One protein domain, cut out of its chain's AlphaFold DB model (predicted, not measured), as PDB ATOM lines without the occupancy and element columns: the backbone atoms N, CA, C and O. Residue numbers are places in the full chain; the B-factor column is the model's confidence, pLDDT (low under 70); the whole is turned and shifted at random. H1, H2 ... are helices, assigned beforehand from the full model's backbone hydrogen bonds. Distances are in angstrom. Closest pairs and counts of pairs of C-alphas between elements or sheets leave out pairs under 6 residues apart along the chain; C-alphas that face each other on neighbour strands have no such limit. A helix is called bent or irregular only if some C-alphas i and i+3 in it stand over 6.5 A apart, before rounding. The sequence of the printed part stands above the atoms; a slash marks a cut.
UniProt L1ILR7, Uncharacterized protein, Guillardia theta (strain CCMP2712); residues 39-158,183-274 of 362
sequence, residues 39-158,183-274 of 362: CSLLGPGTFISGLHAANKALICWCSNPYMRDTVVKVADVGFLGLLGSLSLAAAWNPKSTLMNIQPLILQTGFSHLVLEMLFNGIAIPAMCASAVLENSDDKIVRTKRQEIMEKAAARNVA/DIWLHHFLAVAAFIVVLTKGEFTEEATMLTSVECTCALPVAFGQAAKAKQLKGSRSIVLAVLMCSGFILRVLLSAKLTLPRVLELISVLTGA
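AT A GLANCE: This is residues 39 to 158 and 183 to 274 of the 362 residues of an uncharacterized protein of Guillardia theta (strain CCMP2712) (UniProt L1ILR7). The long helix H3 belongs to an up-and-down bundle of five helices, H1 to H5, each running against the one before it, and its residues 132 to 157, with 158, stick out far beyond as an arm. H6a packs on H5, and residues 260 to 265 and 267 to 273 stick out at the other end. The printed part has 212 residues with six named helices, H1 to H6 in order, and no named strand: all helix. The whole is loose, radius of gyration of the C-alphas 23.9 A, spanning 98 by 42 by 36 A.

IN THESE COORDINATES: H3, residues 97 to 157, measures 82.6 A, has a kink of 37 degrees near residue 104 and is irregular, C-alphas 100 and 103 being 7.3 A apart. H2, residues 65 to 92, 41.1 A, is irregular too: C-alphas 66 and 69 are 7.4 A apart. H1, residues 44 to 62, 27.2 A, begins at C-alpha 44 (-14.352, 2.755, 2.666). H4 is residues 183 to 201, 27.2 A, and H5 205 to 229, 37.4 A. H6, residues 236 to 271, assigned as one helix by its hydrogen bonds, is bent, C-alphas 259 and 262 being 6.6 A apart; its arms are H6a, 236 to 259, 34.2 A, and H6b, 262 to 271, 14.1 A, ending at C-alpha 271 (-13.926, -29.281, 33.032).

HOW THE PARTS SIT: H3 touches H1 with residues 103 to 116 alone, closest C-alphas Gly 45 and Thr 108, 4.0 A. H3 touches H4 with residues 110 to 117 alone, closest C-alphas Leu 113 and His 188, 6.6 A. H2 and H5 touch, closest C-alphas Gly 84 and Ser 213, 4.3 A. H5 and H6a, a hairpin, touch, closest C-alphas Thr 217 and Gly 248, 5.6 A. H6b touches no helix. O i to N i+4 pairs are all within hydrogen-bond range in H1, H4, H6a and H6b, against 22 of 24 in H2, 52 of 57 in H3 and 17 of 21 in H5.

THE WHOLE: C-alphas 158 and 274, the farthest apart, are 98.0 A apart. Residues 159 to 182 are not printed; the gap is 58.0 A. pLDDT is under 70 in 91 residues, among them 183 to 225.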
ATOM      1  N   CYS A  39      -4.510   0.871   9.990       65.12
ATOM      2  CA  CYS A  39      -4.738   1.225   8.589       65.12
ATOM      3  C   CYS A  39      -5.938   0.466   8.006       65.12
ATOM      4  O   CYS A  39      -6.669   1.024   7.197       65.12
ATOM      5  N   SER A  40      -6.192  -0.769   8.457       64.75
ATOM      6  CA  SER A  40      -7.372  -1.542   8.041       64.75
ATOM      7  C   SER A  40      -8.692  -0.996   8.602       64.75
ATOM      8  O   SER A  40      -9.758  -1.277   8.058       64.75
ATOM      9  N   LEU A  41      -8.619  -0.192   9.668       61.16
ATOM     10  CA  LEU A  41      -9.760   0.481  10.284       61.16
ATOM     11  C   LEU A  41     -10.211   1.728   9.520       61.16
ATOM     12  O   LEU A  41     -11.399   2.027   9.531       61.16
ATOM     13  N   LEU A  42      -9.288   2.433   8.860       72.75
ATOM     14  CA  LEU A  42      -9.559   3.615   8.039       72.75
ATOM     15  C   LEU A  42      -9.784   3.181   6.590       72.75
ATOM     16  O   LEU A  42      -8.889   3.258   5.751       72.75
ATOM     17  N   GLY A  43     -10.984   2.680   6.307       81.56
ATOM     18  CA  GLY A  43     -11.343   2.173   4.985       81.56
ATOM     19  C   GLY A  43     -12.614   2.802   4.413       81.56
ATOM     20  O   GLY A  43     -13.169   3.745   4.988       81.56
ATOM     21  N   PRO A  44     -13.119   2.273   3.285       83.12
ATOM     22  CA  PRO A  44     -14.352   2.755   2.666       83.12
ATOM     23  C   PRO A  44     -15.557   2.739   3.622       83.12
ATOM     24  O   PRO A  44     -16.437   3.590   3.510       83.12
ATOM     25  N   GLY A  45     -15.587   1.835   4.609       83.06
ATOM     26  CA  GLY A  45     -16.669   1.798   5.600       83.06
ATOM     27  C   GLY A  45     -16.655   3.000   6.549       83.06
ATOM     28  O   GLY A  45     -17.706   3.527   6.913       83.06
ATOM     29  N   THR A  46     -15.469   3.511   6.888       83.69
ATOM     30  CA  THR A  46     -15.325   4.748   7.669       83.69
ATOM     31  C   THR A  46     -15.890   5.943   6.923       83.69
ATOM     32  O   THR A  46     -16.544   6.786   7.532       83.69
ATOM     33  N   PHE A  47     -15.697   5.997   5.605       81.25
ATOM     34  CA  PHE A  47     -16.270   7.047   4.769       81.25
ATOM     35  C   PHE A  47     -17.805   7.006   4.770       81.25
ATOM     36  O   PHE A  47     -18.433   8.040   4.984       81.25
ATOM     37  N   ILE A  48     -18.414   5.821   4.625       83.69
ATOM     38  CA  ILE A  48     -19.877   5.649   4.712       83.69
ATOM     39  C   ILE A  48     -20.399   6.134   6.069       83.69
ATOM     40  O   ILE A  48     -21.380   6.874   6.140       83.69
ATOM     41  N   SER A  49     -19.722   5.748   7.148       86.31
ATOM     42  CA  SER A  49     -20.106   6.164   8.493       86.31
ATOM     43  C   SER A  49     -19.941   7.673   8.719       86.31
ATOM     44  O   SER A  49     -20.815   8.319   9.298       86.31
ATOM     45  N   GLY A  50     -18.869   8.264   8.184       77.19
ATOM     46  CA  GLY A  50     -18.651   9.709   8.179       77.19
ATOM     47  C   GLY A  50     -19.741  10.467   7.420       77.19
ATOM     48  O   GLY A  50     -20.251  11.461   7.929       77.19
ATOM     49  N   LEU A  51     -20.160   9.973   6.249       74.56
ATOM     50  CA  LEU A  51     -21.289  10.534   5.498       74.56
ATOM     51  C   LEU A  51     -22.592  10.470   6.299       74.56
ATOM     52  O   LEU A  51     -23.337  11.449   6.334       74.56
ATOM     53  N   HIS A  52     -22.859   9.352   6.977       81.38
ATOM     54  CA  HIS A  52     -24.029   9.228   7.847       81.38
ATOM     55  C   HIS A  52     -23.974  10.216   9.019       81.38
ATOM     56  O   HIS A  52     -24.953  10.910   9.287       81.38
ATOM     57  N   ALA A  53     -22.820  10.355   9.675       79.81
ATOM     58  CA  ALA A  53     -22.629  11.332  10.745       79.81
ATOM     59  C   ALA A  53     -22.791  12.783  10.255       79.81
ATOM     60  O   ALA A  53     -23.438  13.584  10.929       79.81
ATOM     61  N   ALA A  54     -22.275  13.116   9.069       72.81
ATOM     62  CA  ALA A  54     -22.467  14.424   8.450       72.81
ATOM     63  C   ALA A  54     -23.947  14.684   8.128       72.81
ATOM     64  O   ALA A  54     -24.465  15.758   8.434       72.81
ATOM     65  N   ASN A  55     -24.654  13.685   7.593       72.56
ATOM     66  CA  ASN A  55     -26.089  13.773   7.335       72.56
ATOM     67  C   ASN A  55     -26.884  13.980   8.636       72.56
ATOM     68  O   ASN A  55     -27.746  14.853   8.706       72.56
ATOM     69  N   LYS A  56     -26.546  13.258   9.712       80.25
ATOM     70  CA  LYS A  56     -27.129  13.488  11.044       80.25
ATOM     71  C   LYS A  56     -26.875  14.901  11.548       80.25
ATOM     72  O   LYS A  56     -27.799  15.525  12.061       80.25
ATOM     73  N   ALA A  57     -25.646  15.399  11.423       73.31
ATOM     74  CA  ALA A  57     -25.292  16.750  11.842       73.31
ATOM     75  C   ALA A  57     -26.096  17.801  11.064       73.31
ATOM     76  O   ALA A  57     -26.638  18.723  11.668       73.31
ATOM     77  N   LEU A  58     -26.257  17.617   9.750       69.38
ATOM     78  CA  LEU A  58     -27.065  18.490   8.901       69.38
ATOM     79  C   LEU A  58     -28.547  18.461   9.298       69.38
ATOM     80  O   LEU A  58     -29.157  19.508   9.492       69.38
ATOM     81  N   ILE A  59     -29.121  17.271   9.492       70.81
ATOM     82  CA  ILE A  59     -30.509  17.125   9.945       70.81
ATOM     83  C   ILE A  59     -30.694  17.774  11.319       70.81
ATOM     84  O   ILE A  59     -31.678  18.473  11.545       70.81
ATOM     85  N   CYS A  60     -29.744  17.579  12.229       72.31
ATOM     86  CA  CYS A  60     -29.729  18.187  13.555       72.31
ATOM     87  C   CYS A  60     -29.713  19.725  13.477       72.31
ATOM     88  O   CYS A  60     -30.471  20.385  14.193       72.31
ATOM     89  N   TRP A  61     -28.904  20.281  12.569       71.31
ATOM     90  CA  TRP A  61     -28.800  21.715  12.305       71.31
ATOM     91  C   TRP A  61     -30.100  22.299  11.739       71.31
ATOM     92  O   TRP A  61     -30.566  23.333  12.207       71.31
ATOM     93  N   CYS A  62     -30.716  21.617  10.771       71.19
ATOM     94  CA  CYS A  62     -31.938  22.074  10.106       71.19
ATOM     95  C   CYS A  62     -33.227  21.788  10.896       71.19
ATOM     96  O   CYS A  62     -34.271  22.367  10.599       71.19
ATOM     97  N   SER A  63     -33.190  20.879  11.874       74.00
ATOM     98  CA  SER A  63     -34.377  20.483  12.636       74.00
ATOM     99  C   SER A  63     -34.703  21.470  13.749       74.00
ATOM    100  O   SER A  63     -33.823  21.999  14.428       74.00
ATOM    101  N   ASN A  64     -36.002  21.622  14.007       73.69
ATOM    102  CA  ASN A  64     -36.497  22.328  15.181       73.69
ATOM    103  C   ASN A  64     -35.875  21.729  16.470       73.69
ATOM    104  O   ASN A  64     -35.865  20.497  16.601       73.69
ATOM    105  N   PRO A  65     -35.403  22.555  17.428       74.62
ATOM    106  CA  PRO A  65     -34.812  22.092  18.686       74.62
ATOM    107  C   PRO A  65     -35.637  21.031  19.427       74.62
ATOM    108  O   PRO A  65     -35.065  20.087  19.964       74.62
ATOM    109  N   TYR A  66     -36.972  21.129  19.398       74.75
ATOM    110  CA  TYR A  66     -37.869  20.178  20.069       74.75
ATOM    111  C   TYR A  66     -37.893  18.784  19.420       74.75
ATOM    112  O   TYR A  66     -38.230  17.801  20.074       74.75
ATOM    113  N   MET A  67     -37.548  18.683  18.133       70.69
ATOM    114  CA  MET A  67     -37.605  17.436  17.357       70.69
ATOM    115  C   MET A  67     -36.220  16.845  17.071       70.69
ATOM    116  O   MET A  67     -36.121  15.671  16.718       70.69
ATOM    117  N   ARG A  68     -35.160  17.639  17.246       75.25
ATOM    118  CA  ARG A  68     -33.762  17.303  16.947       75.25
ATOM    119  C   ARG A  68     -33.336  15.945  17.510       75.25
ATOM    120  O   ARG A  68     -32.892  15.088  16.750       75.25
ATOM    121  N   ASP A  69     -33.549  15.718  18.805       74.25
ATOM    122  CA  ASP A  69     -33.181  14.462  19.472       74.25
ATOM    123  C   ASP A  69     -33.886  13.245  18.867       74.25
ATOM    124  O   ASP A  69     -33.287  12.183  18.704       74.25
ATOM    125  N   THR A  70     -35.165  13.391  18.526       74.06
ATOM    126  CA  THR A  70     -35.962  12.307  17.946       74.06
ATOM    127  C   THR A  70     -35.471  11.972  16.546       74.06
ATOM    128  O   THR A  70     -35.268  10.801  16.232       74.06
ATOM    129  N   VAL A  71     -35.245  12.981  15.704       71.94
ATOM    130  CA  VAL A  71     -34.852  12.759  14.308       71.94
ATOM    131  C   VAL A  71     -33.448  12.151  14.216       71.94
ATOM    132  O   VAL A  71     -33.245  11.210  13.450       71.94
ATOM    133  N   VAL A  72     -32.504  12.615  15.041       76.75
ATOM    134  CA  VAL A  72     -31.145  12.053  15.106       76.75
ATOM    135  C   VAL A  72     -31.181  10.574  15.506       76.75
ATOM    136  O   VAL A  72     -30.558   9.750  14.838       76.75
ATOM    137  N   LYS A  73     -31.977  10.215  16.522       78.94
ATOM    138  CA  LYS A  73     -32.147   8.815  16.948       78.94
ATOM    139  C   LYS A  73     -32.801   7.951  15.874       78.94
ATOM    140  O   LYS A  73     -32.408   6.805  15.692       78.94
ATOM    141  N   VAL A  74     -33.797   8.474  15.157       74.56
ATOM    142  CA  VAL A  74     -34.453   7.735  14.064       74.56
ATOM    143  C   VAL A  74     -33.470   7.453  12.927       74.56
ATOM    144  O   VAL A  74     -33.470   6.345  12.392       74.56
ATOM    145  N   ALA A  75     -32.609   8.418  12.587       74.06
ATOM    146  CA  ALA A  75     -31.564   8.221  11.587       74.06
ATOM    147  C   ALA A  75     -30.583   7.106  11.997       74.06
ATOM    148  O   ALA A  75     -30.239   6.268  11.164       74.06
ATOM    149  N   ASP A  76     -30.189   7.045  13.273       81.62
ATOM    150  CA  ASP A  76     -29.345   5.958  13.793       81.62
ATOM    151  C   ASP A  76     -30.034   4.608  13.754       81.62
ATOM    152  O   ASP A  76     -29.460   3.645  13.257       81.62
ATOM    153  N   VAL A  77     -31.286   4.531  14.205       76.19
ATOM    154  CA  VAL A  77     -32.045   3.276  14.189       76.19
ATOM    155  C   VAL A  77     -32.185   2.740  12.764       76.19
ATOM    156  O   VAL A  77     -32.028   1.541  12.548       76.19
ATOM    157  N   GLY A  78     -32.445   3.607  11.781       71.81
ATOM    158  CA  GLY A  78     -32.513   3.205  10.375       71.81
ATOM    159  C   GLY A  78     -31.175   2.680   9.849       71.81
ATOM    160  O   GLY A  78     -31.127   1.621   9.221       71.81
ATOM    161  N   PHE A  79     -30.084   3.388  10.143       80.69
ATOM    162  CA  PHE A  79     -28.740   3.015   9.705       80.69
ATOM    163  C   PHE A  79     -28.245   1.720  10.356       80.69
ATOM    164  O   PHE A  79     -27.815   0.805   9.655       80.69
ATOM    165  N   LEU A  80     -28.370   1.605  11.679       80.62
ATOM    166  CA  LEU A  80     -28.032   0.401  12.439       80.62
ATOM    167  C   LEU A  80     -28.931  -0.775  12.049       80.62
ATOM    168  O   LEU A  80     -28.451  -1.897  11.929       80.62
ATOM    169  N   GLY A  81     -30.216  -0.533  11.780       75.00
ATOM    170  CA  GLY A  81     -31.131  -1.559  11.281       75.00
ATOM    171  C   GLY A  81     -30.679  -2.134   9.936       75.00
ATOM    172  O   GLY A  81     -30.626  -3.357   9.772       75.00
ATOM    173  N   LEU A  82     -30.284  -1.270   8.994       77.06
ATOM    174  CA  LEU A  82     -29.726  -1.690   7.707       77.06
ATOM    175  C   LEU A  82     -28.404  -2.444   7.894       77.06
ATOM    176  O   LEU A  82     -28.242  -3.548   7.372       77.06
ATOM    177  N   LEU A  83     -27.476  -1.876   8.666       82.12
ATOM    178  CA  LEU A  83     -26.157  -2.459   8.896       82.12
ATOM    179  C   LEU A  83     -26.254  -3.822   9.593       82.12
ATOM    180  O   LEU A  83     -25.591  -4.774   9.183       82.12
ATOM    181  N   GLY A  84     -27.117  -3.943  10.601       76.88
ATOM    182  CA  GLY A  84     -27.393  -5.189  11.309       76.88
ATOM    183  C   GLY A  84     -28.039  -6.249  10.415       76.88
ATOM    184  O   GLY A  84     -27.676  -7.421  10.513       76.88
ATOM    185  N   SER A  85     -28.924  -5.848   9.495       76.50
ATOM    186  CA  SER A  85     -29.535  -6.762   8.518       76.50
ATOM    187  C   SER A  85     -28.514  -7.278   7.504       76.50
ATOM    188  O   SER A  85     -28.470  -8.476   7.230       76.50
ATOM    189  N   LEU A  86     -27.645  -6.400   6.990       79.62
ATOM    190  CA  LEU A  86     -26.552  -6.784   6.090       79.62
ATOM    191  C   LEU A  86     -25.537  -7.691   6.795       79.62
ATOM    192  O   LEU A  86     -25.107  -8.692   6.227       79.62
ATOM    193  N   SER A  87     -25.209  -7.373   8.051       80.31
ATOM    194  CA  SER A  87     -24.349  -8.195   8.910       80.31
ATOM    195  C   SER A  87     -24.924  -9.600   9.072       80.31
ATOM    196  O   SER A  87     -24.223 -10.591   8.877       80.31
ATOM    197  N   LEU A  88     -26.222  -9.695   9.377       78.12
ATOM    198  CA  LEU A  88     -26.893 -10.976   9.530       78.12
ATOM    199  C   LEU A  88     -26.917 -11.767   8.221       78.12
ATOM    200  O   LEU A  88     -26.614 -12.956   8.224       78.12
ATOM    201  N   ALA A  89     -27.262 -11.118   7.109       78.44
ATOM    202  CA  ALA A  89     -27.314 -11.767   5.805       78.44
ATOM    203  C   ALA A  89     -25.939 -12.320   5.388       78.44
ATOM    204  O   ALA A  89     -25.863 -13.433   4.865       78.44
ATOM    205  N   ALA A  90     -24.857 -11.589   5.683       79.06
ATOM    206  CA  ALA A  90     -23.489 -12.058   5.471       79.06
ATOM    207  C   ALA A  90     -23.145 -13.267   6.361       79.06
ATOM    208  O   ALA A  90     -22.578 -14.244   5.877       79.06
ATOM    209  N   ALA A  91     -23.537 -13.240   7.639       78.19
ATOM    210  CA  ALA A  91     -23.266 -14.325   8.585       78.19
ATOM    211  C   ALA A  91     -24.115 -15.589   8.342       78.19
ATOM    212  O   ALA A  91     -23.689 -16.698   8.663       78.19
ATOM    213  N   TRP A  92     -25.324 -15.446   7.788       82.25
ATOM    214  CA  TRP A  92     -26.247 -16.567   7.586       82.25
ATOM    215  C   TRP A  92     -25.794 -17.512   6.471       82.25
ATOM    216  O   TRP A  92     -25.990 -18.723   6.564       82.25
ATOM    217  N   ASN A  93     -25.183 -16.974   5.410       81.38
ATOM    218  CA  ASN A  93     -24.704 -17.769   4.287       81.38
ATOM    219  C   ASN A  93     -23.226 -17.462   3.979       81.38
ATOM    220  O   ASN A  93     -22.943 -16.522   3.225       81.38
ATOM    221  N   PRO A  94     -22.289 -18.298   4.471       77.00
ATOM    222  CA  PRO A  94     -20.858 -18.100   4.257       77.00
ATOM    223  C   PRO A  94     -20.420 -18.219   2.794       77.00
ATOM    224  O   PRO A  94     -19.324 -17.794   2.447       77.00
ATOM    225  N   LYS A  95     -21.260 -18.793   1.923       84.69
ATOM    226  CA  LYS A  95     -21.001 -18.874   0.479       84.69
ATOM    227  C   LYS A  95     -21.588 -17.694  -0.297       84.69
ATOM    228  O   LYS A  95     -21.439 -17.641  -1.515       84.69
ATOM    229  N   SER A  96     -22.293 -16.775   0.365       85.00
ATOM    230  CA  SER A  96     -22.873 -15.620  -0.315       85.00
ATOM    231  C   SER A  96     -21.798 -14.609  -0.705       85.00
ATOM    232  O   SER A  96     -20.789 -14.431  -0.023       85.00
ATOM    233  N   THR A  97     -22.061 -13.865  -1.778       86.38
ATOM    234  CA  THR A  97     -21.250 -12.710  -2.184       86.38
ATOM    235  C   THR A  97     -21.192 -11.620  -1.112       86.38
ATOM    236  O   THR A  97     -20.291 -10.784  -1.149       86.38
ATOM    237  N   LEU A  98     -22.098 -11.645  -0.123       81.19
ATOM    238  CA  LEU A  98     -22.101 -10.713   1.001       81.19
ATOM    239  C   LEU A  98     -20.909 -10.918   1.949       81.19
ATOM    240  O   LEU A  98     -20.536  -9.990   2.661       81.19
ATOM    241  N   MET A  99     -20.238 -12.073   1.918       78.62
ATOM    242  CA  MET A  99     -18.985 -12.238   2.663       78.62
ATOM    243  C   MET A  99     -17.883 -11.291   2.164       78.62
ATOM    244  O   MET A  99     -17.079 -10.809   2.959       78.62
ATOM    245  N   ASN A 100     -17.898 -10.914   0.880       84.19
ATOM    246  CA  ASN A 100     -16.923  -9.965   0.332       84.19
ATOM    247  C   ASN A 100     -17.111  -8.538   0.877       84.19
ATOM    248  O   ASN A 100     -16.168  -7.750   0.857       84.19
ATOM    249  N   ILE A 101     -18.307  -8.197   1.378       83.81
ATOM    250  CA  ILE A 101     -18.590  -6.886   1.988       83.81
ATOM    251  C   ILE A 101     -18.436  -6.900   3.514       83.81
ATOM    252  O   ILE A 101     -18.620  -5.867   4.152       83.81
ATOM    253  N   GLN A 102     -18.072  -8.031   4.121       82.44
ATOM    254  CA  GLN A 102     -17.900  -8.136   5.571       82.44
ATOM    255  C   GLN A 102     -16.893  -7.114   6.134       82.44
ATOM    256  O   GLN A 102     -17.237  -6.443   7.109       82.44
ATOM    257  N   PRO A 103     -15.708  -6.885   5.524       82.62
ATOM    258  CA  PRO A 103     -14.790  -5.852   6.005       82.62
ATOM    259  C   PRO A 103     -15.410  -4.450   5.959       82.62
ATOM    260  O   PRO A 103     -15.196  -3.649   6.864       82.62
ATOM    261  N   LEU A 104     -16.225  -4.171   4.935       83.19
ATOM    262  CA  LEU A 104     -16.928  -2.899   4.785       83.19
ATOM    263  C   LEU A 104     -17.960  -2.703   5.901       83.19
ATOM    264  O   LEU A 104     -18.006  -1.636   6.507       83.19
ATOM    265  N   ILE A 105     -18.758  -3.732   6.191       83.12
ATOM    266  CA  ILE A 105     -19.762  -3.734   7.265       83.12
ATOM    267  C   ILE A 105     -19.094  -3.473   8.618       83.12
ATOM    268  O   ILE A 105     -19.526  -2.596   9.362       83.12
ATOM    269  N   LEU A 106     -18.004  -4.187   8.901       81.56
ATOM    270  CA  LEU A 106     -17.235  -4.059  10.136       81.56
ATOM    271  C   LEU A 106     -16.632  -2.654  10.283       81.56
ATOM    272  O   LEU A 106     -16.856  -1.991  11.297       81.56
ATOM    273  N   GLN A 107     -15.939  -2.154   9.255       84.25
ATOM    274  CA  GLN A 107     -15.402  -0.787   9.244       84.25
ATOM    275  C   GLN A 107     -16.500   0.259   9.462       84.25
ATOM    276  O   GLN A 107     -16.305   1.215  10.215       84.25
ATOM    277  N   THR A 108     -17.656   0.073   8.818       84.19
ATOM    278  CA  THR A 108     -18.804   0.978   8.928       84.19
ATOM    279  C   THR A 108     -19.366   0.980  10.346       84.19
ATOM    280  O   THR A 108     -19.525   2.054  10.928       84.19
ATOM    281  N   GLY A 109     -19.606  -0.199  10.929       82.81
ATOM    282  CA  GLY A 109     -20.151  -0.344  12.280       82.81
ATOM    283  C   GLY A 109     -19.242   0.236  13.350       82.81
ATOM    284  O   GLY A 109     -19.689   1.018  14.183       82.81
ATOM    285  N   PHE A 110     -17.944  -0.050  13.277       81.75
ATOM    286  CA  PHE A 110     -16.981   0.513  14.218       81.75
ATOM    287  C   PHE A 110     -16.884   2.026  14.126       81.75
ATOM    288  O   PHE A 110     -16.988   2.727  15.131       81.75
ATOM    289  N   SER A 111     -16.718   2.536  12.905       83.50
ATOM    290  CA  SER A 111     -16.622   3.976  12.681       83.50
ATOM    291  C   SER A 111     -17.896   4.673  13.154       83.50
ATOM    292  O   SER A 111     -17.822   5.767  13.702       83.50
ATOM    293  N   HIS A 112     -19.057   4.026  13.001       86.06
ATOM    294  CA  HIS A 112     -20.334   4.551  13.475       86.06
ATOM    295  C   HIS A 112     -20.397   4.634  14.995       86.06
ATOM    296  O   HIS A 112     -20.685   5.707  15.509       86.06
ATOM    297  N   LEU A 113     -20.040   3.562  15.709       83.06
ATOM    298  CA  LEU A 113     -20.004   3.561  17.174       83.06
ATOM    299  C   LEU A 113     -19.064   4.642  17.724       83.06
ATOM    300  O   LEU A 113     -19.420   5.366  18.654       83.06
ATOM    301  N   VAL A 114     -17.881   4.803  17.122       80.38
ATOM    302  CA  VAL A 114     -16.927   5.853  17.510       80.38
ATOM    303  C   VAL A 114     -17.507   7.245  17.251       80.38
ATOM    304  O   VAL A 114     -17.459   8.108  18.131       80.38
ATOM    305  N   LEU A 115     -18.081   7.478  16.068       81.38
ATOM    306  CA  LEU A 115     -18.705   8.757  15.728       81.38
ATOM    307  C   LEU A 115     -19.912   9.056  16.618       81.38
ATOM    308  O   LEU A 115     -20.118  10.209  16.978       81.38
ATOM    309  N   GLU A 116     -20.673   8.047  17.024       81.19
ATOM    310  CA  GLU A 116     -21.798   8.193  17.941       81.19
ATOM    311  C   GLU A 116     -21.334   8.565  19.355       81.19
ATOM    312  O   GLU A 116     -21.902   9.476  19.961       81.19
ATOM    313  N   MET A 117     -20.247   7.965  19.852       78.69
ATOM    314  CA  MET A 117     -19.616   8.385  21.111       78.69
ATOM    315  C   MET A 117     -19.142   9.843  21.052       78.69
ATOM    316  O   MET A 117     -19.388  10.609  21.986       78.69
ATOM    317  N   LEU A 118     -18.507  10.254  19.949       78.25
ATOM    318  CA  LEU A 118     -18.062  11.638  19.752       78.25
ATOM    319  C   LEU A 118     -19.246  12.606  19.633       78.25
ATOM    320  O   LEU A 118     -19.237  13.682  20.232       78.25
ATOM    321  N   PHE A 119     -20.293  12.221  18.906       76.75
ATOM    322  CA  PHE A 119     -21.469  13.057  18.703       76.75
ATOM    323  C   PHE A 119     -22.251  13.249  20.009       76.75
ATOM    324  O   PHE A 119     -22.552  14.379  20.395       76.75
ATOM    325  N   ASN A 120     -22.509  12.162  20.739       75.50
ATOM    326  CA  ASN A 120     -23.225  12.197  22.015       75.50
ATOM    327  C   ASN A 120     -22.390  12.825  23.142       75.50
ATOM    328  O   ASN A 120     -22.942  13.476  24.032       75.50
ATOM    329  N   GLY A 121     -21.070  12.627  23.114       72.94
ATOM    330  CA  GLY A 121     -20.134  13.118  24.121       72.94
ATOM    331  C   GLY A 121     -19.740  14.578  23.976       72.94
ATOM    332  O   GLY A 121     -19.606  15.271  24.980       72.94
ATOM    333  N   ILE A 122     -19.541  15.036  22.740       75.81
ATOM    334  CA  ILE A 122     -18.913  16.329  22.451       75.81
ATOM    335  C   ILE A 122     -19.885  17.232  21.695       75.81
ATOM    336  O   ILE A 122     -20.171  18.339  22.151       75.81
ATOM    337  N   ALA A 123     -20.432  16.759  20.571       72.44
ATOM    338  CA  ALA A 123     -21.211  17.614  19.676       72.44
ATOM    339  C   ALA A 123     -22.527  18.086  20.309       72.44
ATOM    340  O   ALA A 123     -22.814  19.281  20.287       72.44
ATOM    341  N   ILE A 124     -23.316  17.184  20.907       70.56
ATOM    342  CA  ILE A 124     -24.594  17.560  21.538       70.56
ATOM    343  C   ILE A 124     -24.375  18.554  22.692       70.56
ATOM    344  O   ILE A 124     -24.998  19.615  22.659       70.56
ATOM    345  N   PRO A 125     -23.489  18.298  23.681       71.88
ATOM    346  CA  PRO A 125     -23.213  19.280  24.728       71.88
ATOM    347  C   PRO A 125     -22.730  20.630  24.191       71.88
ATOM    348  O   PRO A 125     -23.206  21.655  24.667       71.88
ATOM    349  N   ALA A 126     -21.849  20.643  23.184       73.50
ATOM    350  CA  ALA A 126     -21.356  21.882  22.583       73.50
ATOM    351  C   ALA A 126     -22.476  22.679  21.892       73.50
ATOM    352  O   ALA A 126     -22.617  23.875  22.132       73.50
ATOM    353  N   MET A 127     -23.329  22.016  21.103       68.94
ATOM    354  CA  MET A 127     -24.472  22.660  20.442       68.94
ATOM    355  C   MET A 127     -25.512  23.176  21.446       68.94
ATOM    356  O   MET A 127     -26.112  24.228  21.231       68.94
ATOM    357  N   CYS A 128     -25.738  22.453  22.547       68.12
ATOM    358  CA  CYS A 128     -26.635  22.899  23.610       68.12
ATOM    359  C   CYS A 128     -26.054  24.078  24.404       68.12
ATOM    360  O   CYS A 128     -26.805  24.985  24.753       68.12
ATOM    361  N   ALA A 129     -24.743  24.096  24.666       72.19
ATOM    362  CA  ALA A 129     -24.084  25.200  25.364       72.19
ATOM    363  C   ALA A 129     -24.226  26.523  24.593       72.19
ATOM    364  O   ALA A 129     -24.550  27.545  25.198       72.19
ATOM    365  N   SER A 130     -24.091  26.492  23.262       69.94
ATOM    366  CA  SER A 130     -24.298  27.674  22.415       69.94
ATOM    367  C   SER A 130     -25.736  28.205  22.481       69.94
ATOM    368  O   SER A 130     -25.939  29.410  22.597       69.94
ATOM    369  N   ALA A 131     -26.739  27.322  22.499       66.94
ATOM    370  CA  ALA A 131     -28.147  27.723  22.579       66.94
ATOM    371  C   ALA A 131     -28.544  28.309  23.951       66.94
ATOM    372  O   ALA A 131     -29.478  29.109  24.044       66.94
ATOM    373  N   VAL A 132     -27.861  27.909  25.031       65.25
ATOM    374  CA  VAL A 132     -28.065  28.491  26.369       65.25
ATOM    375  C   VAL A 132     -27.495  29.905  26.435       65.25
ATOM    376  O   VAL A 132     -28.130  30.771  27.032       65.25
ATOM    377  N   LEU A 133     -26.348  30.156  25.799       68.25
ATOM    378  CA  LEU A 133     -25.767  31.498  25.719       68.25
ATOM    379  C   LEU A 133     -26.675  32.453  24.933       68.25
ATOM    380  O   LEU A 133     -26.991  33.525  25.439       68.25
ATOM    381  N   GLU A 134     -27.197  32.024  23.779       66.69
ATOM    382  CA  GLU A 134     -28.155  32.828  23.001       66.69
ATOM    383  C   GLU A 134     -29.445  33.122  23.783       66.69
ATOM    384  O   GLU A 134     -29.920  34.256  23.809       66.69
ATOM    385  N   ASN A 135     -30.002  32.126  24.483       61.44
ATOM    386  CA  ASN A 135     -31.204  32.342  25.289       61.44
ATOM    387  C   ASN A 135     -30.938  33.160  26.551       61.44
ATOM    388  O   ASN A 135     -31.865  33.797  27.035       61.44
ATOM    389  N   SER A 136     -29.727  33.138  27.107       60.38
ATOM    390  CA  SER A 136     -29.372  33.947  28.273       60.38
ATOM    391  C   SER A 136     -29.389  35.432  27.932       60.38
ATOM    392  O   SER A 136     -29.951  36.208  28.701       60.38
ATOM    393  N   ASP A 137     -28.868  35.829  26.773       64.62
ATOM    394  CA  ASP A 137     -28.946  37.220  26.320       64.62
ATOM    395  C   ASP A 137     -30.392  37.634  26.048       64.62
ATOM    396  O   ASP A 137     -30.831  38.693  26.500       64.62
ATOM    397  N   ASP A 138     -31.184  36.761  25.427       63.91
ATOM    398  CA  ASP A 138     -32.591  37.042  25.150       63.91
ATOM    399  C   ASP A 138     -33.440  37.081  26.436       63.91
ATOM    400  O   ASP A 138     -34.334  37.920  26.574       63.91
ATOM    401  N   LYS A 139     -33.127  36.239  27.434       62.41
ATOM    402  CA  LYS A 139     -33.733  36.306  28.771       62.41
ATOM    403  C   LYS A 139     -33.319  37.588  29.470       62.41
ATOM    404  O   LYS A 139     -34.203  38.297  29.907       62.41
ATOM    405  N   ILE A 140     -32.034  37.938  29.523       72.25
ATOM    406  CA  ILE A 140     -31.555  39.174  30.163       72.25
ATOM    407  C   ILE A 140     -32.204  40.404  29.518       72.25
ATOM    408  O   ILE A 140     -32.633  41.317  30.224       72.25
ATOM    409  N   VAL A 141     -32.337  40.422  28.191       70.00
ATOM    410  CA  VAL A 141     -33.016  41.497  27.457       70.00
ATOM    411  C   VAL A 141     -34.514  41.517  27.764       70.00
ATOM    412  O   VAL A 141     -35.063  42.594  28.007       70.00
ATOM    413  N   ARG A 142     -35.188  40.362  27.811       68.56
ATOM    414  CA  ARG A 142     -36.612  40.277  28.174       68.56
ATOM    415  C   ARG A 142     -36.862  40.639  29.629       68.56
ATOM    416  O   ARG A 142     -37.784  41.401  29.871       68.56
ATOM    417  N   THR A 143     -36.034  40.182  30.564       73.69
ATOM    418  CA  THR A 143     -36.122  40.511  31.990       73.69
ATOM    419  C   THR A 143     -35.878  42.000  32.198       73.69
ATOM    420  O   THR A 143     -36.667  42.634  32.884       73.69
ATOM    421  N   LYS A 144     -34.896  42.609  31.515       77.44
ATOM    422  CA  LYS A 144     -34.729  44.074  31.521       77.44
ATOM    423  C   LYS A 144     -35.924  44.803  30.908       77.44
ATOM    424  O   LYS A 144     -36.343  45.824  31.441       77.44
ATOM    425  N   ARG A 145     -36.499  44.309  29.804       70.56
ATOM    426  CA  ARG A 145     -37.713  44.899  29.206       70.56
ATOM    427  C   ARG A 145     -38.925  44.786  30.126       70.56
ATOM    428  O   ARG A 145     -39.670  45.754  30.230       70.56
ATOM    429  N   GLN A 146     -39.109  43.643  30.781       73.81
ATOM    430  CA  GLN A 146     -40.162  43.424  31.769       73.81
ATOM    431  C   GLN A 146     -39.962  44.339  32.970       73.81
ATOM    432  O   GLN A 146     -40.895  45.037  33.326       73.81
ATOM    433  N   GLU A 147     -38.746  44.443  33.503       81.50
ATOM    434  CA  GLU A 147     -38.425  45.335  34.620       81.50
ATOM    435  C   GLU A 147     -38.662  46.813  34.255       81.50
ATOM    436  O   GLU A 147     -39.170  47.583  35.067       81.50
ATOM    437  N   ILE A 148     -38.349  47.228  33.020       79.31
ATOM    438  CA  ILE A 148     -38.645  48.582  32.524       79.31
ATOM    439  C   ILE A 148     -40.157  48.796  32.362       79.31
ATOM    440  O   ILE A 148     -40.659  49.837  32.783       79.31
ATOM    441  N   MET A 149     -40.890  47.838  31.781       73.69
ATOM    442  CA  MET A 149     -42.352  47.921  31.661       73.69
ATOM    443  C   MET A 149     -43.033  47.924  33.027       73.69
ATOM    444  O   MET A 149     -43.973  48.680  33.219       73.69
ATOM    445  N   GLU A 150     -42.549  47.135  33.978       79.56
ATOM    446  CA  GLU A 150     -43.089  47.039  35.330       79.56
ATOM    447  C   GLU A 150     -42.770  48.302  36.136       79.56
ATOM    448  O   GLU A 150     -43.655  48.846  36.786       79.56
ATOM    449  N   LYS A 151     -41.567  48.879  36.000       79.69
ATOM    450  CA  LYS A 151     -41.241  50.205  36.558       79.69
ATOM    451  C   LYS A 151     -42.066  51.330  35.926       79.69
ATOM    452  O   LYS A 151     -42.444  52.270  36.626       79.69
ATOM    453  N   ALA A 152     -42.357  51.259  34.627       74.38
ATOM    454  CA  ALA A 152     -43.223  52.223  33.945       74.38
ATOM    455  C   ALA A 152     -44.699  52.059  34.354       74.38
ATOM    456  O   ALA A 152     -45.374  53.048  34.629       74.38
ATOM    457  N   ALA A 153     -45.183  50.821  34.472       72.44
ATOM    458  CA  ALA A 153     -46.530  50.503  34.928       72.44
ATOM    459  C   ALA A 153     -46.724  50.864  36.405       72.44
ATOM    460  O   ALA A 153     -47.719  51.490  36.737       72.44
ATOM    461  N   ALA A 154     -45.759  50.581  37.284       68.94
ATOM    462  CA  ALA A 154     -45.801  50.969  38.693       68.94
ATOM    463  C   ALA A 154     -45.804  52.495  38.881       68.94
ATOM    464  O   ALA A 154     -46.464  52.994  39.790       68.94
ATOM    465  N   ARG A 155     -45.131  53.254  38.001       64.44
ATOM    466  CA  ARG A 155     -45.251  54.722  37.970       64.44
ATOM    467  C   ARG A 155     -46.654  55.187  37.576       64.44
ATOM    468  O   ARG A 155     -47.134  56.148  38.162       64.44
ATOM    469  N   ASN A 156     -47.317  54.485  36.660       58.38
ATOM    470  CA  ASN A 156     -48.694  54.793  36.263       58.38
ATOM    471  C   ASN A 156     -49.733  54.315  37.301       58.38
ATOM    472  O   ASN A 156     -50.732  54.988  37.514       58.38
ATOM    473  N   VAL A 157     -49.490  53.204  38.006       52.72
ATOM    474  CA  VAL A 157     -50.375  52.650  39.056       52.72
ATOM    475  C   VAL A 157     -50.210  53.379  40.396       52.72
ATOM    476  O   VAL A 157     -51.162  53.485  41.163       52.72
ATOM    477  N   ALA A 158     -49.049  53.977  40.681       53.84
ATOM    478  CA  ALA A 158     -48.915  54.926  41.792       53.84
ATOM    479  C   ALA A 158     -49.786  56.186  41.602       53.84
ATOM    480  O   ALA A 158     -50.035  56.906  42.567       53.84
ATOM    481  N   ASP A 183     -25.250   4.421  31.252       54.81
ATOM    482  CA  ASP A 183     -25.404   3.041  30.784       54.81
ATOM    483  C   ASP A 183     -25.141   2.922  29.278       54.81
ATOM    484  O   ASP A 183     -24.496   1.975  28.834       54.81
ATOM    485  N   ILE A 184     -25.555   3.924  28.489       65.69
ATOM    486  CA  ILE A 184     -25.298   3.932  27.044       65.69
ATOM    487  C   ILE A 184     -23.810   4.120  26.722       65.69
ATOM    488  O   ILE A 184     -23.297   3.470  25.816       65.69
ATOM    489  N   TRP A 185     -23.097   4.940  27.503       64.38
ATOM    490  CA  TRP A 185     -21.652   5.135  27.362       64.38
ATOM    491  C   TRP A 185     -20.870   3.863  27.671       64.38
ATOM    492  O   TRP A 185     -19.978   3.492  26.912       64.38
ATOM    493  N   LEU A 186     -21.227   3.176  28.760       64.25
ATOM    494  CA  LEU A 186     -20.609   1.901  29.116       64.25
ATOM    495  C   LEU A 186     -20.857   0.848  28.028       64.25
ATOM    496  O   LEU A 186     -19.933   0.132  27.656       64.25
ATOM    497  N   HIS A 187     -22.074   0.792  27.484       64.81
ATOM    498  CA  HIS A 187     -22.426  -0.119  26.396       64.81
ATOM    499  C   HIS A 187     -21.576   0.124  25.141       64.81
ATOM    500  O   HIS A 187     -20.942  -0.809  24.655       64.81
ATOM    501  N   HIS A 188     -21.464   1.377  24.686       65.94
ATOM    502  CA  HIS A 188     -20.658   1.720  23.509       65.94
ATOM    503  C   HIS A 188     -19.167   1.473  23.744       65.94
ATOM    504  O   HIS A 188     -18.480   0.964  22.863       65.94
ATOM    505  N   PHE A 189     -18.660   1.774  24.943       67.81
ATOM    506  CA  PHE A 189     -17.273   1.486  25.295       67.81
ATOM    507  C   PHE A 189     -16.977  -0.018  25.255       67.81
ATOM    508  O   PHE A 189     -15.972  -0.428  24.678       67.81
ATOM    509  N   LEU A 190     -17.861  -0.845  25.824       63.84
ATOM    510  CA  LEU A 190     -17.730  -2.303  25.781       63.84
ATOM    511  C   LEU A 190     -17.820  -2.837  24.347       63.84
ATOM    512  O   LEU A 190     -17.029  -3.707  23.984       63.84
ATOM    513  N   ALA A 191     -18.714  -2.287  23.520       63.38
ATOM    514  CA  ALA A 191     -18.838  -2.637  22.109       63.38
ATOM    515  C   ALA A 191     -17.558  -2.306  21.324       63.38
ATOM    516  O   ALA A 191     -17.022  -3.160  20.619       63.38
ATOM    517  N   VAL A 192     -17.013  -1.099  21.504       64.06
ATOM    518  CA  VAL A 192     -15.753  -0.657  20.887       64.06
ATOM    519  C   VAL A 192     -14.577  -1.511  21.366       64.06
ATOM    520  O   VAL A 192     -13.772  -1.951  20.547       64.06
ATOM    521  N   ALA A 193     -14.482  -1.797  22.666       64.69
ATOM    522  CA  ALA A 193     -13.423  -2.634  23.224       64.69
ATOM    523  C   ALA A 193     -13.477  -4.066  22.668       64.69
ATOM    524  O   ALA A 193     -12.461  -4.590  22.209       64.69
ATOM    525  N   ALA A 194     -14.662  -4.680  22.644       61.16
ATOM    526  CA  ALA A 194     -14.862  -6.002  22.064       61.16
ATOM    527  C   ALA A 194     -14.525  -6.018  20.564       61.16
ATOM    528  O   ALA A 194     -13.876  -6.947  20.084       61.16
ATOM    529  N   PHE A 195     -14.862  -4.953  19.837       62.00
ATOM    530  CA  PHE A 195     -14.515  -4.811  18.427       62.00
ATOM    531  C   PHE A 195     -13.000  -4.688  18.189       62.00
ATOM    532  O   PHE A 195     -12.457  -5.328  17.290       62.00
ATOM    533  N   ILE A 196     -12.286  -3.918  19.018       63.41
ATOM    534  CA  ILE A 196     -10.818  -3.808  18.960       63.41
ATOM    535  C   ILE A 196     -10.161  -5.168  19.224       63.41
ATOM    536  O   ILE A 196      -9.216  -5.542  18.528       63.41
ATOM    537  N   VAL A 197     -10.671  -5.941  20.188       62.19
ATOM    538  CA  VAL A 197     -10.176  -7.300  20.469       62.19
ATOM    539  C   VAL A 197     -10.349  -8.213  19.254       62.19
ATOM    540  O   VAL A 197      -9.437  -8.964  18.918       62.19
ATOM    541  N   VAL A 198     -11.481  -8.122  18.556       60.47
ATOM    542  CA  VAL A 198     -11.707  -8.897  17.331       60.47
ATOM    543  C   VAL A 198     -10.731  -8.494  16.226       60.47
ATOM    544  O   VAL A 198     -10.080  -9.358  15.638       60.47
ATOM    545  N   LEU A 199     -10.587  -7.196  15.960       58.56
ATOM    546  CA  LEU A 199      -9.695  -6.717  14.904       58.56
ATOM    547  C   LEU A 199      -8.229  -7.049  15.155       58.56
ATOM    548  O   LEU A 199      -7.503  -7.377  14.222       58.56
ATOM    549  N   THR A 200      -7.787  -6.947  16.407       62.19
ATOM    550  CA  THR A 200      -6.394  -7.228  16.773       62.19
ATOM    551  C   THR A 200      -6.049  -8.706  16.664       62.19
ATOM    552  O   THR A 200      -4.895  -9.030  16.400       62.19
ATOM    553  N   LYS A 201      -7.035  -9.595  16.821       59.06
ATOM    554  CA  LYS A 201      -6.834 -11.039  16.682       59.06
ATOM    555  C   LYS A 201      -7.065 -11.570  15.269       59.06
ATOM    556  O   LYS A 201      -6.611 -12.667  14.988       59.06
ATOM    557  N   GLY A 202      -7.744 -10.835  14.383       50.91
ATOM    558  CA  GLY A 202      -7.909 -11.179  12.958       50.91
ATOM    559  C   GLY A 202      -8.756 -12.427  12.651       50.91
ATOM    560  O   GLY A 202      -9.222 -12.583  11.528       50.91
ATOM    561  N   GLU A 203      -9.003 -13.285  13.641       56.44
ATOM    562  CA  GLU A 203      -9.686 -14.577  13.498       56.44
ATOM    563  C   GLU A 203     -11.206 -14.508  13.712       56.44
ATOM    564  O   GLU A 203     -11.910 -15.465  13.417       56.44
ATOM    565  N   PHE A 204     -11.727 -13.374  14.188       55.34
ATOM    566  CA  PHE A 204     -13.099 -13.258  14.703       55.34
ATOM    567  C   PHE A 204     -14.062 -12.514  13.768       55.34
ATOM    568  O   PHE A 204     -14.975 -11.830  14.231       55.34
ATOM    569  N   THR A 205     -13.863 -12.552  12.448       60.09
ATOM    570  CA  THR A 205     -14.701 -11.753  11.538       60.09
ATOM    571  C   THR A 205     -16.182 -12.129  11.638       60.09
ATOM    572  O   THR A 205     -17.025 -11.231  11.643       60.09
ATOM    573  N   GLU A 206     -16.528 -13.415  11.777       61.78
ATOM    574  CA  GLU A 206     -17.920 -13.856  11.972       61.78
ATOM    575  C   GLU A 206     -18.479 -13.369  13.321       61.78
ATOM    576  O   GLU A 206     -19.584 -12.825  13.379       61.78
ATOM    577  N   GLU A 207     -17.699 -13.477  14.397       63.50
ATOM    578  CA  GLU A 207     -18.098 -13.049  15.735       63.50
ATOM    579  C   GLU A 207     -18.229 -11.534  15.867       63.50
ATOM    580  O   GLU A 207     -19.156 -11.076  16.532       63.50
ATOM    581  N   ALA A 208     -17.383 -10.732  15.213       62.09
ATOM    582  CA  ALA A 208     -17.579  -9.283  15.171       62.09
ATOM    583  C   ALA A 208     -18.782  -8.882  14.327       62.09
ATOM    584  O   ALA A 208     -19.471  -7.926  14.685       62.09
ATOM    585  N   THR A 209     -19.070  -9.593  13.237       60.69
ATOM    586  CA  THR A 209     -20.287  -9.346  12.459       60.69
ATOM    587  C   THR A 209     -21.525  -9.663  13.300       60.69
ATOM    588  O   THR A 209     -22.480  -8.883  13.317       60.69
ATOM    589  N   MET A 210     -21.496 -10.753  14.075       64.06
ATOM    590  CA  MET A 210     -22.566 -11.075  15.023       64.06
ATOM    591  C   MET A 210     -22.665 -10.058  16.159       64.06
ATOM    592  O   MET A 210     -23.767  -9.620  16.473       64.06
ATOM    593  N   LEU A 211     -21.543  -9.639  16.746       62.88
ATOM    594  CA  LEU A 211     -21.519  -8.622  17.795       62.88
ATOM    595  C   LEU A 211     -22.095  -7.299  17.281       62.88
ATOM    596  O   LEU A 211     -22.952  -6.715  17.930       62.88
ATOM    597  N   THR A 212     -21.706  -6.879  16.076       63.00
ATOM    598  CA  THR A 212     -22.259  -5.690  15.413       63.00
ATOM    599  C   THR A 212     -23.773  -5.822  15.242       63.00
ATOM    600  O   THR A 212     -24.504  -4.881  15.536       63.00
ATOM    601  N   SER A 213     -24.271  -6.996  14.842       62.22
ATOM    602  CA  SER A 213     -25.713  -7.267  14.740       62.22
ATOM    603  C   SER A 213     -26.428  -7.190  16.100       62.22
ATOM    604  O   SER A 213     -27.508  -6.603  16.204       62.22
ATOM    605  N   VAL A 214     -25.819  -7.715  17.167       64.12
ATOM    606  CA  VAL A 214     -26.354  -7.634  18.538       64.12
ATOM    607  C   VAL A 214     -26.403  -6.186  19.029       64.12
ATOM    608  O   VAL A 214     -27.429  -5.750  19.540       64.12
ATOM    609  N   GLU A 215     -25.346  -5.410  18.819       63.56
ATOM    610  CA  GLU A 215     -25.291  -3.993  19.199       63.56
ATOM    611  C   GLU A 215     -26.315  -3.158  18.410       63.56
ATOM    612  O   GLU A 215     -27.094  -2.401  18.993       63.56
ATOM    613  N   CYS A 216     -26.433  -3.391  17.097       60.09
ATOM    614  CA  CYS A 216     -27.447  -2.749  16.255       60.09
ATOM    615  C   CYS A 216     -28.882  -3.070  16.715       60.09
ATOM    616  O   CYS A 216     -29.775  -2.228  16.621       60.09
ATOM    617  N   THR A 217     -29.121  -4.281  17.230       62.94
ATOM    618  CA  THR A 217     -30.443  -4.702  17.720       62.94
ATOM    619  C   THR A 217     -30.719  -4.269  19.166       62.94
ATOM    620  O   THR A 217     -31.887  -4.119  19.534       62.94
ATOM    621  N   CYS A 218     -29.693  -3.971  19.973       64.81
ATOM    622  CA  CYS A 218     -29.826  -3.419  21.330       64.81
ATOM    623  C   CYS A 218     -30.388  -1.988  21.361       64.81
ATOM    624  O   CYS A 218     -31.015  -1.597  22.351       64.81
ATOM    625  N   ALA A 219     -30.253  -1.225  20.272       62.53
ATOM    626  CA  ALA A 219     -30.841   0.109  20.153       62.53
ATOM    627  C   ALA A 219     -32.386   0.086  20.124       62.53
ATOM    628  O   ALA A 219     -33.035   1.027  20.590       62.53
ATOM    629  N   LEU A 220     -32.995  -1.003  19.634       62.28
ATOM    630  CA  LEU A 220     -34.450  -1.127  19.462       62.28
ATOM    631  C   LEU A 220     -35.236  -1.089  20.794       62.28
ATOM    632  O   LEU A 220     -36.160  -0.280  20.891       62.28
ATOM    633  N   PRO A 221     -34.888  -1.871  21.841       63.44
ATOM    634  CA  PRO A 221     -35.534  -1.771  23.154       63.44
ATOM    635  C   PRO A 221     -35.471  -0.374  23.774       63.44
ATOM    636  O   PRO A 221     -36.439   0.088  24.383       63.44
ATOM    637  N   VAL A 222     -34.337   0.316  23.617       66.88
ATOM    638  CA  VAL A 222     -34.136   1.658  24.176       66.88
ATOM    639  C   VAL A 222     -35.000   2.676  23.434       66.88
ATOM    640  O   VAL A 222     -35.705   3.464  24.071       66.88
ATOM    641  N   ALA A 223     -34.998   2.627  22.100       64.25
ATOM    642  CA  ALA A 223     -35.843   3.470  21.262       64.25
ATOM    643  C   ALA A 223     -37.334   3.236  21.552       64.25
ATOM    644  O   ALA A 223     -38.092   4.195  21.710       64.25
ATOM    645  N   PHE A 224     -37.746   1.975  21.716       67.50
ATOM    646  CA  PHE A 224     -39.111   1.618  22.089       67.50
ATOM    647  C   PHE A 224     -39.498   2.176  23.461       67.50
ATOM    648  O   PHE A 224     -40.535   2.822  23.587       67.50
ATOM    649  N   GLY A 225     -38.650   1.998  24.480       68.25
ATOM    650  CA  GLY A 225     -38.901   2.527  25.822       68.25
ATOM    651  C   GLY A 225     -39.040   4.053  25.843       68.25
ATOM    652  O   GLY A 225     -39.887   4.588  26.560       68.25
ATOM    653  N   GLN A 226     -38.257   4.765  25.028       71.00
ATOM    654  CA  GLN A 226     -38.387   6.218  24.873       71.00
ATOM    655  C   GLN A 226     -39.673   6.609  24.131       71.00
ATOM    656  O   GLN A 226     -40.402   7.485  24.599       71.00
ATOM    657  N   ALA A 227     -39.998   5.932  23.026       67.81
ATOM    658  CA  ALA A 227     -41.218   6.182  22.257       67.81
ATOM    659  C   ALA A 227     -42.495   5.896  23.071       67.81
ATOM    660  O   ALA A 227     -43.477   6.640  22.976       67.81
ATOM    661  N   ALA A 228     -42.465   4.852  23.907       72.25
ATOM    662  CA  ALA A 228     -43.540   4.497  24.825       72.25
ATOM    663  C   ALA A 228     -43.758   5.586  25.881       72.25
ATOM    664  O   ALA A 228     -44.882   6.059  26.053       72.25
ATOM    665  N   LYS A 229     -42.682   6.052  26.532       71.25
ATOM    666  CA  LYS A 229     -42.749   7.146  27.518       71.25
ATOM    667  C   LYS A 229     -43.279   8.444  26.914       71.25
ATOM    668  O   LYS A 229     -44.056   9.142  27.555       71.25
ATOM    669  N   ALA A 230     -42.926   8.732  25.662       73.69
ATOM    670  CA  ALA A 230     -43.413   9.902  24.938       73.69
ATOM    671  C   ALA A 230     -44.869   9.773  24.436       73.69
ATOM    672  O   ALA A 230     -45.371  10.693  23.793       73.69
ATOM    673  N   LYS A 231     -45.556   8.642  24.683       80.62
ATOM    674  CA  LYS A 231     -46.901   8.328  24.153       80.62
ATOM    675  C   LYS A 231     -47.003   8.457  22.621       80.62
ATOM    676  O   LYS A 231     -48.090   8.683  22.083       80.62
ATOM    677  N   GLN A 232     -45.881   8.299  21.913       75.31
ATOM    678  CA  GLN A 232     -45.810   8.412  20.449       75.31
ATOM    679  C   GLN A 232     -46.103   7.086  19.730       75.31
ATOM    680  O   GLN A 232     -46.278   7.057  18.511       75.31
ATOM    681  N   LEU A 233     -46.208   5.985  20.477       76.38
ATOM    682  CA  LEU A 233     -46.626   4.683  19.966       76.38
ATOM    683  C   LEU A 233     -48.152   4.640  19.809       76.38
ATOM    684  O   LEU A 233     -48.865   4.176  20.694       76.38
ATOM    685  N   LYS A 234     -48.670   5.139  18.683       85.94
ATOM    686  CA  LYS A 234     -50.081   4.969  18.299       85.94
ATOM    687  C   LYS A 234     -50.197   4.292  16.931       85.94
ATOM    688  O   LYS A 234     -49.406   4.563  16.027       85.94
ATOM    689  N   GLY A 235     -51.202   3.428  16.789       88.38
ATOM    690  CA  GLY A 235     -51.559   2.772  15.528       88.38
ATOM    691  C   GLY A 235     -50.527   1.757  15.024       88.38
ATOM    692  O   GLY A 235     -49.852   1.087  15.807       88.38
ATOM    693  N   SER A 236     -50.392   1.661  13.698       80.62
ATOM    694  CA  SER A 236     -49.529   0.690  13.002       80.62
ATOM    695  C   SER A 236     -48.057   0.758  13.416       80.62
ATOM    696  O   SER A 236     -47.374  -0.264  13.434       80.62
ATOM    697  N   ARG A 237     -47.574   1.933  13.839       72.44
ATOM    698  CA  ARG A 237     -46.195   2.134  14.314       72.44
ATOM    699  C   ARG A 237     -45.865   1.276  15.537       72.44
ATOM    700  O   ARG A 237     -44.756   0.763  15.628       72.44
ATOM    701  N   SER A 238     -46.825   1.089  16.446       77.00
ATOM    702  CA  SER A 238     -46.634   0.252  17.638       77.00
ATOM    703  C   SER A 238     -46.487  -1.224  17.278       77.00
ATOM    704  O   SER A 238     -45.690  -1.926  17.893       77.00
ATOM    705  N   ILE A 239     -47.234  -1.689  16.274       77.50
ATOM    706  CA  ILE A 239     -47.187  -3.080  15.812       77.50
ATOM    707  C   ILE A 239     -45.852  -3.349  15.121       77.50
ATOM    708  O   ILE A 239     -45.183  -4.321  15.451       77.50
ATOM    709  N   VAL A 240     -45.422  -2.454  14.223       74.25
ATOM    710  CA  VAL A 240     -44.125  -2.572  13.537       74.25
ATOM    711  C   VAL A 240     -42.978  -2.619  14.547       74.25
ATOM    712  O   VAL A 240     -42.119  -3.491  14.455       74.25
ATOM    713  N   LEU A 241     -42.985  -1.739  15.550       69.75
ATOM    714  CA  LEU A 241     -41.964  -1.739  16.600       69.75
ATOM    715  C   LEU A 241     -41.995  -3.000  17.469       69.75
ATOM    716  O   LEU A 241     -40.932  -3.528  17.785       69.75
ATOM    717  N   ALA A 242     -43.178  -3.502  17.826       69.81
ATOM    718  CA  ALA A 242     -43.305  -4.746  18.581       69.81
ATOM    719  C   ALA A 242     -42.761  -5.946  17.790       69.81
ATOM    720  O   ALA A 242     -41.999  -6.742  18.334       69.81
ATOM    721  N   VAL A 243     -43.082  -6.039  16.495       70.88
ATOM    722  CA  VAL A 243     -42.552  -7.086  15.609       70.88
ATOM    723  C   VAL A 243     -41.034  -6.974  15.496       70.88
ATOM    724  O   VAL A 243     -40.343  -7.961  15.726       70.88
ATOM    725  N   LEU A 244     -40.499  -5.777  15.236       66.94
ATOM    726  CA  LEU A 244     -39.051  -5.554  15.158       66.94
ATOM    727  C   LEU A 244     -38.337  -5.886  16.473       66.94
ATOM    728  O   LEU A 244     -37.256  -6.470  16.441       66.94
ATOM    729  N   MET A 245     -38.933  -5.567  17.626       66.62
ATOM    730  CA  MET A 245     -38.390  -5.948  18.930       66.62
ATOM    731  C   MET A 245     -38.383  -7.461  19.133       66.62
ATOM    732  O   MET A 245     -37.359  -8.004  19.543       66.62
ATOM    733  N   CYS A 246     -39.487  -8.150  18.834       65.88
ATOM    734  CA  CYS A 246     -39.566  -9.606  18.945       65.88
ATOM    735  C   CYS A 246     -38.567 -10.287  18.003       65.88
ATOM    736  O   CYS A 246     -37.824 -11.166  18.432       65.88
ATOM    737  N   SER A 247     -38.488  -9.845  16.747       64.50
ATOM    738  CA  SER A 247     -37.523 -10.357  15.774       64.50
ATOM    739  C   SER A 247     -36.084 -10.081  16.204       64.50
ATOM    740  O   SER A 247     -35.267 -10.995  16.174       64.50
ATOM    741  N   GLY A 248     -35.774  -8.865  16.665       63.12
ATOM    742  CA  GLY A 248     -34.452  -8.509  17.179       63.12
ATOM    743  C   GLY A 248     -34.060  -9.324  18.414       63.12
ATOM    744  O   GLY A 248     -32.920  -9.768  18.521       63.12
ATOM    745  N   PHE A 249     -35.006  -9.593  19.317       62.34
ATOM    746  CA  PHE A 249     -34.775 -10.428  20.494       62.34
ATOM    747  C   PHE A 249     -34.538 -11.897  20.129       62.34
ATOM    748  O   PHE A 249     -33.552 -12.476  20.577       62.34
ATOM    749  N   ILE A 250     -35.392 -12.488  19.285       66.19
ATOM    750  CA  ILE A 250     -35.216 -13.864  18.791       66.19
ATOM    751  C   ILE A 250     -33.860 -13.987  18.103       66.19
ATOM    752  O   ILE A 250     -33.094 -14.900  18.401       66.19
ATOM    753  N   LEU A 251     -33.537 -13.030  17.234       60.72
ATOM    754  CA  LEU A 251     -32.265 -13.001  16.537       60.72
ATOM    755  C   LEU A 251     -31.093 -12.941  17.513       60.72
ATOM    756  O   LEU A 251     -30.159 -13.728  17.402       60.72
ATOM    757  N   ARG A 252     -31.162 -12.060  18.511       65.12
ATOM    758  CA  ARG A 252     -30.139 -11.950  19.549       65.12
ATOM    759  C   ARG A 252     -29.975 -13.250  20.326       65.12
ATOM    760  O   ARG A 252     -28.838 -13.633  20.581       65.12
ATOM    761  N   VAL A 253     -31.062 -13.924  20.698       64.12
ATOM    762  CA  VAL A 253     -31.002 -15.214  21.402       64.12
ATOM    763  C   VAL A 253     -30.355 -16.273  20.516       64.12
ATOM    764  O   VAL A 253     -29.464 -16.976  20.982       64.12
ATOM    765  N   LEU A 254     -30.730 -16.345  19.236       65.12
ATOM    766  CA  LEU A 254     -30.161 -17.298  18.279       65.12
ATOM    767  C   LEU A 254     -28.669 -17.048  18.031       65.12
ATOM    768  O   LEU A 254     -27.881 -17.988  18.065       65.12
ATOM    769  N   LEU A 255     -28.268 -15.791  17.830       61.72
ATOM    770  CA  LEU A 255     -26.865 -15.408  17.650       61.72
ATOM    771  C   LEU A 255     -26.055 -15.635  18.928       61.72
ATOM    772  O   LEU A 255     -24.970 -16.206  18.873       61.72
ATOM    773  N   SER A 256     -26.598 -15.248  20.087       61.75
ATOM    774  CA  SER A 256     -25.938 -15.481  21.374       61.75
ATOM    775  C   SER A 256     -25.749 -16.970  21.602       61.75
ATOM    776  O   SER A 256     -24.638 -17.370  21.907       61.75
ATOM    777  N   ALA A 257     -26.778 -17.790  21.373       65.69
ATOM    778  CA  ALA A 257     -26.672 -19.239  21.463       65.69
ATOM    779  C   ALA A 257     -25.630 -19.786  20.478       65.69
ATOM    780  O   ALA A 257     -24.756 -20.534  20.892       65.69
ATOM    781  N   LYS A 258     -25.634 -19.371  19.204       66.94
ATOM    782  CA  LYS A 258     -24.632 -19.821  18.222       66.94
ATOM    783  C   LYS A 258     -23.195 -19.515  18.673       66.94
ATOM    784  O   LYS A 258     -22.306 -20.322  18.430       66.94
ATOM    785  N   LEU A 259     -22.975 -18.387  19.352       63.88
ATOM    786  CA  LEU A 259     -21.663 -17.971  19.860       63.88
ATOM    787  C   LEU A 259     -21.268 -18.641  21.180       63.88
ATOM    788  O   LEU A 259     -20.113 -19.030  21.358       63.88
ATOM    789  N   THR A 260     -22.193 -18.734  22.135       64.50
ATOM    790  CA  THR A 260     -21.888 -19.212  23.487       64.50
ATOM    791  C   THR A 260     -22.005 -20.717  23.615       64.50
ATOM    792  O   THR A 260     -21.202 -21.287  24.345       64.50
ATOM    793  N   LEU A 261     -22.925 -21.384  22.908       69.50
ATOM    794  CA  LEU A 261     -23.118 -22.831  23.050       69.50
ATOM    795  C   LEU A 261     -21.835 -23.618  22.733       69.50
ATOM    796  O   LEU A 261     -21.449 -24.427  23.573       69.50
ATOM    797  N   PRO A 262     -21.116 -23.371  21.614       70.75
ATOM    798  CA  PRO A 262     -19.891 -24.110  21.308       70.75
ATOM    799  C   PRO A 262     -18.811 -23.908  22.373       70.75
ATOM    800  O   PRO A 262     -18.190 -24.872  22.805       70.75
ATOM    801  N   ARG A 263     -18.640 -22.673  22.860       70.12
ATOM    802  CA  ARG A 263     -17.625 -22.342  23.874       70.12
ATOM    803  C   ARG A 263     -17.976 -22.863  25.263       70.12
ATOM    804  O   ARG A 263     -17.092 -23.251  26.015       70.12
ATOM    805  N   VAL A 264     -19.260 -22.873  25.618       66.25
ATOM    806  CA  VAL A 264     -19.738 -23.466  26.873       66.25
ATOM    807  C   VAL A 264     -19.592 -24.984  26.820       66.25
ATOM    808  O   VAL A 264     -19.141 -25.572  27.795       66.25
ATOM    809  N   LEU A 265     -19.903 -25.619  25.687       72.38
ATOM    810  CA  LEU A 265     -19.694 -27.056  25.493       72.38
ATOM    811  C   LEU A 265     -18.205 -27.430  25.530       72.38
ATOM    812  O   LEU A 265     -17.856 -28.431  26.148       72.38
ATOM    813  N   GLU A 266     -17.330 -26.611  24.942       71.19
ATOM    814  CA  GLU A 266     -15.873 -26.759  25.039       71.19
ATOM    815  C   GLU A 266     -15.378 -26.586  26.484       71.19
ATOM    816  O   GLU A 266     -14.592 -27.385  26.985       71.19
ATOM    817  N   LEU A 267     -15.885 -25.589  27.209       67.94
ATOM    818  CA  LEU A 267     -15.543 -25.403  28.617       67.94
ATOM    819  C   LEU A 267     -16.005 -26.594  29.471       67.94
ATOM    820  O   LEU A 267     -15.263 -27.058  30.333       67.94
ATOM    821  N   ILE A 268     -17.212 -27.112  29.225       71.31
ATOM    822  CA  ILE A 268     -17.742 -28.292  29.916       71.31
ATOM    823  C   ILE A 268     -16.899 -29.527  29.589       71.31
ATOM    824  O   ILE A 268     -16.607 -30.294  30.504       71.31
ATOM    825  N   SER A 269     -16.464 -29.729  28.342       69.31
ATOM    826  CA  SER A 269     -15.626 -30.883  27.984       69.31
ATOM    827  C   SER A 269     -14.248 -30.827  28.650       69.31
ATOM    828  O   SER A 269     -13.781 -31.842  29.168       69.31
ATOM    829  N   VAL A 270     -13.646 -29.636  28.744       71.00
ATOM    830  CA  VAL A 270     -12.400 -29.405  29.494       71.00
ATOM    831  C   VAL A 270     -12.595 -29.673  30.989       71.00
ATOM    832  O   VAL A 270     -11.797 -30.383  31.595       71.00
ATOM    833  N   LEU A 271     -13.665 -29.144  31.593       67.81
ATOM    834  CA  LEU A 271     -13.926 -29.281  33.032       67.81
ATOM    835  C   LEU A 271     -14.321 -30.700  33.449       67.81
ATOM    836  O   LEU A 271     -13.998 -31.126  34.554       67.81
ATOM    837  N   THR A 272     -15.021 -31.435  32.588       81.38
ATOM    838  CA  THR A 272     -15.461 -32.809  32.878       81.38
ATOM    839  C   THR A 272     -14.372 -33.847  32.628       81.38
ATOM    840  O   THR A 272     -14.595 -35.028  32.879       81.38
ATOM    841  N   GLY A 273     -13.200 -33.441  32.122       72.50
ATOM    842  CA  GLY A 273     -12.138 -34.373  31.738       72.50
ATOM    843  C   GLY A 273     -12.547 -35.321  30.606       72.50
ATOM    844  O   GLY A 273     -11.798 -36.237  30.271       72.50
ATOM    845  N   ALA A 274     -13.712 -35.092  29.988       59.97
ATOM    846  CA  ALA A 274     -14.181 -35.782  28.803       59.97
ATOM    847  C   ALA A 274     -13.436 -35.212  27.591       59.97
ATOM    848  O   ALA A 274     -14.016 -34.587  26.702       59.97
TER     849      ALA A 274